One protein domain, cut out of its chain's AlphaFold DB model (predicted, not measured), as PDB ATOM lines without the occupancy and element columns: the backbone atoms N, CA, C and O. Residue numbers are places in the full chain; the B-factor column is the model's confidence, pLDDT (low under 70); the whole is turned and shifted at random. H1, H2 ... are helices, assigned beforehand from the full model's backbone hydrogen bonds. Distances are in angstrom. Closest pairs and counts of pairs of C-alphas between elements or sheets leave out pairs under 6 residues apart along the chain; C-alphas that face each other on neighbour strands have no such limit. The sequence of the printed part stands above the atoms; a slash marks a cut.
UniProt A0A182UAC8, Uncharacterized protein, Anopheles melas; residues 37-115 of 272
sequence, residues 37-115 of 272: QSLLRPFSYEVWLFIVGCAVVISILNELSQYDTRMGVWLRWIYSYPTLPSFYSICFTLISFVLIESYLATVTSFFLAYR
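What this domain is: This is residues 37 to 115 of the 272 residues of an uncharacterized protein of Anopheles melas (UniProt A0A182UAC8). Two long helices, H2 and H4, run opposite ways as the long sides of a narrow open frame; the short H3 crosses between them at one end, and at the other the small H1 comes near H4. The middle is empty. The printed part has 79 residues with four named helices, H1 to H4, and no named strand: all helix, only just loose and close to extended, radius of gyration of the C-alphas 17.2 A, spans 53 by 23 by 15 A.

Where its parts are: H1 is residues 37 to 40, beginning at C-alpha 37 (-45.699, 277.705, 13.802). H2 is residues 45 to 66, 32.0 A; H3 is residues 70 to 79, 14.3 A. H4, residues 83 to 113, spans 44.5 A to C-alpha 113 (-32.614, 278.405, 21.554).

How they stand to each other: H1 and H4 are close but not clearly touching, the closest C-alphas, Leu 39 and Val 107, 6.8 A apart. H2, with residues 64 to 66 alone, touches H3 about perpendicular at 77 degrees; the closest C-alphas, Ser 65 and Gly 72, are 4.5 A apart. H3 and H4 are close but not clearly touching, about perpendicular at 83 degrees; C-alphas 79 and 85, the closest, are 5.9 A apart. H2 and H4 are apart. Every O i to N i+4 pair is within hydrogen-bond range in H3 and H4, 17 of 18 in H2; H1 is too short for one.

The domain as a whole: The farthest C-alphas, Arg 70 and Arg 115, are 53.5 A apart. The printed part has no cut, and its three links are tight. The model's pLDDT is under 70 at residues 37 to 38, 65, 68, 70 to 82 and 112 to 115.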
ATOM      1  N   GLN A  37     -45.862 276.296  13.454       68.81
ATOM      2  CA  GLN A  37     -45.699 277.705  13.802       68.81
ATOM      3  C   GLN A  37     -44.219 278.054  14.007       68.81
ATOM      4  O   GLN A  37     -43.769 279.114  13.573       68.81
ATOM      5  N   SER A  38     -43.447 277.143  14.603       68.62
ATOM      6  CA  SER A  38     -42.002 277.292  14.793       68.62
ATOM      7  C   SER A  38     -41.214 277.329  13.480       68.62
ATOM      8  O   SER A  38     -40.246 278.075  13.396       68.62
ATOM      9  N   LEU A  39     -41.631 276.598  12.441       76.50
ATOM     10  CA  LEU A  39     -40.965 276.589  11.129       76.50
ATOM     11  C   LEU A  39     -41.247 277.827  10.273       76.50
ATOM     12  O   LEU A  39     -40.435 278.166   9.411       76.50
ATOM     13  N   LEU A  40     -42.382 278.496  10.488       75.81
ATOM     14  CA  LEU A  40     -42.754 279.722   9.770       75.81
ATOM     15  C   LEU A  40     -42.199 280.989  10.433       75.81
ATOM     16  O   LEU A  40     -42.004 281.994   9.755       75.81
ATOM     17  N   ARG A  41     -41.900 280.924  11.734       75.25
ATOM     18  CA  ARG A  41     -41.337 282.010  12.551       75.25
ATOM     19  C   ARG A  41     -39.965 282.580  12.127       75.25
ATOM     20  O   ARG A  41     -39.759 283.763  12.390       75.25
ATOM     21  N   PRO A  42     -39.021 281.824  11.525       79.69
ATOM     22  CA  PRO A  42     -37.669 282.317  11.238       79.69
ATOM     23  C   PRO A  42     -37.646 283.474  10.240       79.69
ATOM     24  O   PRO A  42     -36.790 284.353  10.321       79.69
ATOM     25  N   PHE A  43     -38.606 283.494   9.317       82.50
ATOM     26  CA  PHE A  43     -38.791 284.591   8.382       82.50
ATOM     27  C   PHE A  43     -39.993 285.436   8.767       82.50
ATOM     28  O   PHE A  43     -41.036 284.931   9.183       82.50
ATOM     29  N   SER A  44     -39.847 286.751   8.607       84.56
ATOM     30  CA  SER A  44     -40.968 287.661   8.779       84.56
ATOM     31  C   SER A  44     -42.033 287.380   7.719       84.56
ATOM     32  O   SER A  44     -41.756 286.887   6.621       84.56
ATOM     33  N   TYR A  45     -43.270 287.743   8.041       86.50
ATOM     34  CA  TYR A  45     -44.388 287.643   7.109       86.50
ATOM     35  C   TYR A  45     -44.107 288.361   5.775       86.50
ATOM     36  O   TYR A  45     -44.489 287.878   4.714       86.50
ATOM     37  N   GLU A  46     -43.365 289.470   5.814       88.56
ATOM     38  CA  GLU A  46     -42.956 290.232   4.630       88.56
ATOM     39  C   GLU A  46     -42.047 289.426   3.691       88.56
ATOM     40  O   GLU A  46     -42.235 289.457   2.475       88.56
ATOM     41  N   VAL A  47     -41.095 288.662   4.240       86.75
ATOM     42  CA  VAL A  47     -40.189 287.814   3.448       86.75
ATOM     43  C   VAL A  47     -40.958 286.655   2.819       86.75
ATOM     44  O   VAL A  47     -40.770 286.362   1.639       86.75
ATOM     45  N   TRP A  48     -41.879 286.038   3.561       89.44
ATOM     46  CA  TRP A  48     -42.754 285.001   3.012       89.44
ATOM     47  C   TRP A  48     -43.625 285.525   1.867       89.44
ATOM     48  O   TRP A  48     -43.706 284.883   0.817       89.44
ATOM     49  N   LEU A  49     -44.220 286.711   2.025       89.31
ATOM     50  CA  LEU A  49     -44.970 287.365   0.953       89.31
ATOM     51  C   LEU A  49     -44.095 287.674  -0.262       89.31
ATOM     52  O   LEU A  49     -44.548 287.493  -1.390       89.31
ATOM     53  N   PHE A  50     -42.850 288.101  -0.053       88.44
ATOM     54  CA  PHE A  50     -41.905 288.336  -1.140       88.44
ATOM     55  C   PHE A  50     -41.590 287.044  -1.907       88.44
ATOM     56  O   PHE A  50     -41.669 287.036  -3.133       88.44
ATOM     57  N   ILE A  51     -41.313 285.935  -1.210       86.75
ATOM     58  CA  ILE A  51     -41.036 284.629  -1.835       86.75
ATOM     59  C   ILE A  51     -42.240 284.154  -2.658       86.75
ATOM     60  O   ILE A  51     -42.088 283.803  -3.831       86.75
ATOM     61  N   VAL A  52     -43.443 284.183  -2.072       88.94
ATOM     62  CA  VAL A  52     -44.682 283.791  -2.764       88.94
ATOM     63  C   VAL A  52     -44.952 284.719  -3.949       88.94
ATOM     64  O   VAL A  52     -45.260 284.246  -5.042       88.94
ATOM     65  N   GLY A  53     -44.777 286.029  -3.773       89.44
ATOM     66  CA  GLY A  53     -44.930 287.022  -4.831       89.44
ATOM     67  C   GLY A  53     -43.981 286.776  -6.002       89.44
ATOM     68  O   GLY A  53     -44.420 286.739  -7.151       89.44
ATOM     69  N   CYS A  54     -42.697 286.528  -5.732       85.44
ATOM     70  CA  CYS A  54     -41.718 286.174  -6.755       85.44
ATOM     71  C   CYS A  54     -42.094 284.878  -7.484       85.44
ATOM     72  O   CYS A  54     -42.038 284.845  -8.712       85.44
ATOM     73  N   ALA A  55     -42.521 283.837  -6.765       85.00
ATOM     74  CA  ALA A  55     -42.933 282.569  -7.370       85.00
ATOM     75  C   ALA A  55     -44.146 282.738  -8.303       85.00
ATOM     76  O   ALA A  55     -44.146 282.219  -9.420       85.00
ATOM     77  N   VAL A  56     -45.145 283.520  -7.882       89.06
ATOM     78  CA  VAL A  56     -46.332 283.830  -8.690       89.06
ATOM     79  C   VAL A  56     -45.953 284.638  -9.929       89.06
ATOM     80  O   VAL A  56     -46.371 284.288 -11.029       89.06
ATOM     81  N   VAL A  57     -45.121 285.675  -9.792       85.88
ATOM     82  CA  VAL A  57     -44.663 286.480 -10.936       85.88
ATOM     83  C   VAL A  57     -43.887 285.620 -11.934       85.88
ATOM     84  O   VAL A  57     -44.151 285.702 -13.130       85.88
ATOM     85  N   ILE A  58     -42.983 284.754 -11.470       81.75
ATOM     86  CA  ILE A  58     -42.236 283.833 -12.338       81.75
ATOM     87  C   ILE A  58     -43.188 282.864 -13.051       81.75
ATOM     88  O   ILE A  58     -43.044 282.644 -14.251       81.75
ATOM     89  N   SER A  59     -44.182 282.318 -12.345       82.81
ATOM     90  CA  SER A  59     -45.179 281.416 -12.928       82.81
ATOM     91  C   SER A  59     -46.031 282.114 -13.994       82.81
ATOM     92  O   SER A  59     -46.186 281.574 -15.088       82.81
ATOM     93  N   ILE A  60     -46.486 283.343 -13.730       83.94
ATOM     94  CA  ILE A  60     -47.239 284.164 -14.688       83.94
ATOM     95  C   ILE A  60     -46.381 284.506 -15.908       83.94
ATOM     96  O   ILE A  60     -46.862 284.410 -17.031       83.94
ATOM     97  N   LEU A  61     -45.115 284.891 -15.716       78.62
ATOM     98  CA  LEU A  61     -44.198 285.188 -16.820       78.62
ATOM     99  C   LEU A  61     -43.921 283.941 -17.671       78.62
ATOM    100  O   LEU A  61     -43.876 284.038 -18.898       78.62
ATOM    101  N   ASN A  62     -43.780 282.776 -17.036       79.31
ATOM    102  CA  ASN A  62     -43.585 281.507 -17.729       79.31
ATOM    103  C   ASN A  62     -44.829 281.124 -18.549       79.31
ATOM    104  O   ASN A  62     -44.706 280.825 -19.734       79.31
ATOM    105  N   GLU A  63     -46.026 281.228 -17.968       81.56
ATOM    106  CA  GLU A  63     -47.302 281.035 -18.673       81.56
ATOM    107  C   GLU A  63     -47.471 282.027 -19.835       81.56
ATOM    108  O   GLU A  63     -47.719 281.617 -20.968       81.56
ATOM    109  N   LEU A  64     -47.254 283.330 -19.610       76.38
ATOM    110  CA  LEU A  64     -47.375 284.355 -20.656       76.38
ATOM    111  C   LEU A  64     -46.415 284.128 -21.827       76.38
ATOM    112  O   LEU A  64     -46.739 284.501 -22.953       76.38
ATOM    113  N   SER A  65     -45.246 283.535 -21.578       68.81
ATOM    114  CA  SER A  65     -44.281 283.216 -22.634       68.81
ATOM    115  C   SER A  65     -44.791 282.134 -23.602       68.81
ATOM    116  O   SER A  65     -44.382 282.112 -24.771       68.81
ATOM    117  N   GLN A  66     -45.708 281.270 -23.148       74.88
ATOM    118  CA  GLN A  66     -46.280 280.175 -23.936       74.88
ATOM    119  C   GLN A  66     -47.442 280.636 -24.827       74.88
ATOM    120  O   GLN A  66     -47.641 280.074 -25.903       74.88
ATOM    121  N   TYR A  67     -48.160 281.697 -24.449       74.38
ATOM    122  CA  TYR A  67     -49.251 282.252 -25.257       74.38
ATOM    123  C   TYR A  67     -48.748 283.213 -26.353       74.38
ATOM    124  O   TYR A  67     -47.948 284.112 -26.095       74.38
ATOM    125  N   ASP A  68     -49.289 283.099 -27.573       65.75
ATOM    126  CA  ASP A  68     -48.993 283.968 -28.733       65.75
ATOM    127  C   ASP A  68     -49.705 285.339 -28.644       65.75
ATOM    128  O   ASP A  68     -50.392 285.814 -29.548       65.75
ATOM    129  N   THR A  69     -49.549 286.009 -27.504       71.31
ATOM    130  CA  THR A  69     -49.982 287.398 -27.307       71.31
ATOM    131  C   THR A  69     -48.830 288.364 -27.602       71.31
ATOM    132  O   THR A  69     -47.660 287.988 -27.540       71.31
ATOM    133  N   ARG A  70     -49.119 289.646 -27.891       69.06
ATOM    134  CA  ARG A  70     -48.070 290.667 -28.129       69.06
ATOM    135  C   ARG A  70     -47.054 290.765 -26.978       69.06
ATOM    136  O   ARG A  70     -45.879 290.999 -27.237       69.06
ATOM    137  N   MET A  71     -47.497 290.560 -25.732       63.94
ATOM    138  CA  MET A  71     -46.609 290.487 -24.566       63.94
ATOM    139  C   MET A  71     -45.779 289.198 -24.540       63.94
ATOM    140  O   MET A  71     -44.591 289.276 -24.253       63.94
ATOM    141  N   GLY A  72     -46.357 288.045 -24.895       68.31
ATOM    142  CA  GLY A  72     -45.635 286.771 -24.989       68.31
ATOM    143  C   GLY A  72     -44.522 286.790 -26.039       68.31
ATOM    144  O   GLY A  72     -43.404 286.369 -25.754       68.31
ATOM    145  N   VAL A  73     -44.770 287.379 -27.216       66.62
ATOM    146  CA  VAL A  73     -43.753 287.551 -28.275       66.62
ATOM    147  C   VAL A  73     -42.626 288.489 -27.829       66.62
ATOM    148  O   VAL A  73     -41.457 288.206 -28.088       66.62
ATOM    149  N   TRP A  74     -42.948 289.578 -27.119       69.38
ATOM    150  CA  TRP A  74     -41.951 290.499 -26.560       69.38
ATOM    151  C   TRP A  74     -41.103 289.836 -25.464       69.38
ATOM    152  O   TRP A  74     -39.879 289.960 -25.480       69.38
ATOM    153  N   LEU A  75     -41.728 289.054 -24.575       66.31
ATOM    154  CA  LEU A  75     -41.029 288.245 -23.570       66.31
ATOM    155  C   LEU A  75     -40.084 287.230 -24.223       66.31
ATOM    156  O   LEU A  75     -38.930 287.118 -23.813       66.31
ATOM    157  N   ARG A  76     -40.552 286.529 -25.265       68.19
ATOM    158  CA  ARG A  76     -39.769 285.542 -26.025       68.19
ATOM    159  C   ARG A  76     -38.578 286.205 -26.727       68.19
ATOM    160  O   ARG A  76     -37.499 285.630 -26.757       68.19
ATOM    161  N   TRP A  77     -38.744 287.436 -27.221       67.94
ATOM    162  CA  TRP A  77     -37.675 288.228 -27.838       67.94
ATOM    163  C   TRP A  77     -36.597 288.653 -26.829       67.94
ATOM    164  O   TRP A  77     -35.408 288.526 -27.111       67.94
ATOM    165  N   ILE A  78     -36.992 289.068 -25.622       65.31
ATOM    166  CA  ILE A  78     -36.060 289.397 -24.528       65.31
ATOM    167  C   ILE A  78     -35.314 288.154 -24.036       65.31
ATOM    168  O   ILE A  78     -34.099 288.203 -23.854       65.31
ATOM    169  N   TYR A  79     -36.017 287.030 -23.882       63.31
ATOM    170  CA  TYR A  79     -35.416 285.737 -23.542       63.31
ATOM    171  C   TYR A  79     -34.530 285.162 -24.659       63.31
ATOM    172  O   TYR A  79     -33.721 284.276 -24.398       63.31
ATOM    173  N   SER A  80     -34.647 285.663 -25.893       63.97
ATOM    174  CA  SER A  80     -33.834 285.220 -27.028       63.97
ATOM    175  C   SER A  80     -32.413 285.798 -27.018       63.97
ATOM    176  O   SER A  80     -31.552 285.295 -27.742       63.97
ATOM    177  N   TYR A  81     -32.142 286.831 -26.210       66.94
ATOM    178  CA  TYR A  81     -30.781 287.310 -25.961       66.94
ATOM    179  C   TYR A  81     -30.101 286.381 -24.951       66.94
ATOM    180  O   TYR A  81     -30.571 286.307 -23.828       66.94
ATOM    181  N   PRO A  82     -28.986 285.704 -25.272       63.84
ATOM    182  CA  PRO A  82     -28.439 284.633 -24.427       63.84
ATOM    183  C   PRO A  82     -27.876 285.112 -23.077       63.84
ATOM    184  O   PRO A  82     -27.755 284.329 -22.138       63.84
ATOM    185  N   THR A  83     -27.530 286.394 -22.952       70.75
ATOM    186  CA  THR A  83     -26.833 286.944 -21.779       70.75
ATOM    187  C   THR A  83     -27.770 287.351 -20.641       70.75
ATOM    188  O   THR A  83     -27.452 287.124 -19.476       70.75
ATOM    189  N   LEU A  84     -28.938 287.916 -20.956       71.75
ATOM    190  CA  LEU A  84     -29.911 288.391 -19.966       71.75
ATOM    191  C   LEU A  84     -30.580 287.273 -19.138       71.75
ATOM    192  O   LEU A  84     -30.580 287.392 -17.911       71.75
ATOM    193  N   PRO A  85     -31.102 286.180 -19.726       72.56
ATOM    194  CA  PRO A  85     -31.684 285.081 -18.968       72.56
ATOM    195  C   PRO A  85     -30.618 284.313 -18.189       72.56
ATOM    196  O   PRO A  85     -30.883 283.894 -17.066       72.56
ATOM    197  N   SER A  86     -29.393 284.197 -18.718       76.56
ATOM    198  CA  SER A  86     -28.269 283.614 -17.978       76.56
ATOM    199  C   SER A  86     -27.933 284.432 -16.730       76.56
ATOM    200  O   SER A  86     -27.759 283.859 -15.657       76.56
ATOM    201  N   PHE A  87     -27.863 285.761 -16.841       82.56
ATOM    202  CA  PHE A  87     -27.592 286.637 -15.700       82.56
ATOM    203  C   PHE A  87     -28.714 286.571 -14.655       82.56
ATOM    204  O   PHE A  87     -28.439 286.358 -13.476       82.56
ATOM    205  N   TYR A  88     -29.977 286.656 -15.086       81.00
ATOM    206  CA  TYR A  88     -31.133 286.517 -14.194       81.00
ATOM    207  C   TYR A  88     -31.170 285.161 -13.489       81.00
ATOM    208  O   TYR A  88     -31.414 285.111 -12.286       81.00
ATOM    209  N   SER A  89     -30.882 284.071 -14.205       81.19
ATOM    210  CA  SER A  89     -30.822 282.725 -13.629       81.19
ATOM    211  C   SER A  89     -29.734 282.615 -12.565       81.19
ATOM    212  O   SER A  89     -29.972 282.035 -11.506       81.19
ATOM    213  N   ILE A  90     -28.549 283.184 -12.808       84.62
ATOM    214  CA  ILE A  90     -27.447 283.182 -11.836       84.62
ATOM    215  C   ILE A  90     -27.825 284.005 -10.601       84.62
ATOM    216  O   ILE A  90     -27.693 283.512  -9.483       84.62
ATOM    217  N   CYS A  91     -28.351 285.220 -10.782       84.88
ATOM    218  CA  CYS A  91     -28.799 286.062  -9.671       84.88
ATOM    219  C   CYS A  91     -29.904 285.387  -8.851       84.88
ATOM    220  O   CYS A  91     -29.827 285.376  -7.626       84.88
ATOM    221  N   PHE A  92     -30.894 284.781  -9.508       85.19
ATOM    222  CA  PHE A  92     -31.963 284.043  -8.837       85.19
ATOM    223  C   PHE A  92     -31.422 282.849  -8.046       85.19
ATOM    224  O   PHE A  92     -31.825 282.641  -6.904       85.19
ATOM    225  N   THR A  93     -30.476 282.100  -8.618       86.56
ATOM    226  CA  THR A  93     -29.840 280.958  -7.945       86.56
ATOM    227  C   THR A  93     -29.060 281.416  -6.715       86.56
ATOM    228  O   THR A  93     -29.180 280.808  -5.657       86.56
ATOM    229  N   LEU A  94     -28.311 282.517  -6.821       90.25
ATOM    230  CA  LEU A  94     -27.524 283.073  -5.718       90.25
ATOM    231  C   LEU A  94     -28.435 283.587  -4.593       90.25
ATOM    232  O   LEU A  94     -28.227 283.252  -3.431       90.25
ATOM    233  N   ILE A  95     -29.489 284.330  -4.938       87.50
ATOM    234  CA  ILE A  95     -30.488 284.818  -3.977       87.50
ATOM    235  C   ILE A  95     -31.203 283.646  -3.294       87.50
ATOM    236  O   ILE A  95     -31.327 283.639  -2.072       87.50
ATOM    237  N   SER A  96     -31.622 282.634  -4.059       86.69
ATOM    238  CA  SER A  96     -32.286 281.440  -3.523       86.69
ATOM    239  C   SER A  96     -31.366 280.655  -2.593       86.69
ATOM    240  O   SER A  96     -31.795 280.245  -1.521       86.69
ATOM    241  N   PHE A  97     -30.094 280.493  -2.964       91.06
ATOM    242  CA  PHE A  97     -29.094 279.842  -2.122       91.06
ATOM    243  C   PHE A  97     -28.929 280.573  -0.784       91.06
ATOM    244  O   PHE A  97     -29.028 279.952   0.268       91.06
ATOM    245  N   VAL A  98     -28.770 281.901  -0.810       91.44
ATOM    246  CA  VAL A  98     -28.650 282.711   0.415       91.44
ATOM    247  C   VAL A  98     -29.919 282.636   1.270       91.44
ATOM    248  O   VAL A  98     -29.827 282.530   2.492       91.44
ATOM    249  N   LEU A  99     -31.106 282.662   0.657       88.56
ATOM    250  CA  LEU A  99     -32.381 282.503   1.365       88.56
ATOM    251  C   LEU A  99     -32.493 281.129   2.032       88.56
ATOM    252  O   LEU A  99     -32.875 281.053   3.191       88.56
ATOM    253  N   ILE A 100     -32.124 280.052   1.342       89.56
ATOM    254  CA  ILE A 100     -32.188 278.695   1.899       89.56
ATOM    255  C   ILE A 100     -31.180 278.528   3.038       89.56
ATOM    256  O   ILE A 100     -31.545 278.034   4.100       89.56
ATOM    257  N   GLU A 101     -29.937 278.973   2.855       92.00
ATOM    258  CA  GLU A 101     -28.903 278.878   3.891       92.00
ATOM    259  C   GLU A 101     -29.247 279.731   5.117       92.00
ATOM    260  O   GLU A 101     -29.146 279.267   6.252       92.00
ATOM    261  N   SER A 102     -29.728 280.963   4.916       89.06
ATOM    262  CA  SER A 102     -30.174 281.813   6.028       89.06
ATOM    263  C   SER A 102     -31.403 281.244   6.735       89.06
ATOM    264  O   SER A 102     -31.470 281.298   7.965       89.06
ATOM    265  N   TYR A 103     -32.342 280.641   6.000       89.75
ATOM    266  CA  TYR A 103     -33.466 279.915   6.585       89.75
ATOM    267  C   TYR A 103     -32.975 278.746   7.437       89.75
ATOM    268  O   TYR A 103     -33.343 278.625   8.599       89.75
ATOM    269  N   LEU A 104     -32.095 277.905   6.898       88.00
ATOM    270  CA  LEU A 104     -31.607 276.722   7.596       88.00
ATOM    271  C   LEU A 104     -30.794 277.102   8.842       88.00
ATOM    272  O   LEU A 104     -30.988 276.520   9.909       88.00
ATOM    273  N   ALA A 105     -29.953 278.134   8.752       86.75
ATOM    274  CA  ALA A 105     -29.211 278.676   9.889       86.75
ATOM    275  C   ALA A 105     -30.131 279.259  10.978       86.75
ATOM    276  O   ALA A 105     -29.887 279.075  12.171       86.75
ATOM    277  N   THR A 106     -31.207 279.949  10.595       83.56
ATOM    278  CA  THR A 106     -32.158 280.534  11.558       83.56
ATOM    279  C   THR A 106     -33.083 279.490  12.169       83.56
ATOM    280  O   THR A 106     -33.345 279.543  13.364       83.56
ATOM    281  N   VAL A 107     -33.528 278.500  11.400       84.00
ATOM    282  CA  VAL A 107     -34.301 277.356  11.903       84.00
ATOM    283  C   VAL A 107     -33.476 276.550  12.898       84.00
ATOM    284  O   VAL A 107     -33.958 276.230  13.981       84.00
ATOM    285  N   THR A 108     -32.223 276.238  12.565       80.56
ATOM    286  CA  THR A 108     -31.343 275.477  13.461       80.56
ATOM    287  C   THR A 108     -31.029 276.253  14.736       80.56
ATOM    288  O   THR A 108     -31.143 275.685  15.821       80.56
ATOM    289  N   SER A 109     -30.723 277.552  14.653       78.06
ATOM    290  CA  SER A 109     -30.517 278.374  15.852       78.06
ATOM    291  C   SER A 109     -31.792 278.509  16.688       78.06
ATOM    292  O   SER A 109     -31.731 278.437  17.914       78.06
ATOM    293  N   PHE A 110     -32.955 278.620  16.042       75.06
ATOM    294  CA  PHE A 110     -34.244 278.668  16.718       75.06
ATOM    295  C   PHE A 110     -34.549 277.360  17.446       75.06
ATOM    296  O   PHE A 110     -34.957 277.396  18.599       75.06
ATOM    297  N   PHE A 111     -34.303 276.203  16.832       72.88
ATOM    298  CA  PHE A 111     -34.484 274.922  17.512       72.88
ATOM    299  C   PHE A 111     -33.486 274.697  18.650       72.88
ATOM    300  O   PHE A 111     -33.815 273.996  19.604       72.88
ATOM    301  N   LEU A 112     -32.296 275.298  18.586       69.50
ATOM    302  CA  LEU A 112     -31.344 275.275  19.695       69.50
ATOM    303  C   LEU A 112     -31.788 276.187  20.851       69.50
ATOM    304  O   LEU A 112     -31.708 275.783  22.007       69.50
ATOM    305  N   ALA A 113     -32.280 277.392  20.549       64.62
ATOM    306  CA  ALA A 113     -32.614 278.405  21.554       64.62
ATOM    307  C   ALA A 113     -34.047 278.293  22.117       64.62
ATOM    308  O   ALA A 113     -34.272 278.514  23.302       64.62
ATOM    309  N   TYR A 114     -35.022 277.943  21.280       63.47
ATOM    310  CA  TYR A 114     -36.462 277.993  21.563       63.47
ATOM    311  C   TYR A 114     -37.149 276.649  21.301       63.47
ATOM    312  O   TYR A 114     -38.268 276.595  20.789       63.47
ATOM    313  N   ARG A 115     -36.484 275.543  21.667       63.34
ATOM    314  CA  ARG A 115     -37.035 274.183  21.531       63.34
ATOM    315  C   ARG A 115     -38.401 274.020  22.207       63.34
ATOM    316  O   ARG A 115     -39.215 273.232  21.740       63.34
TER     317      ARG A 115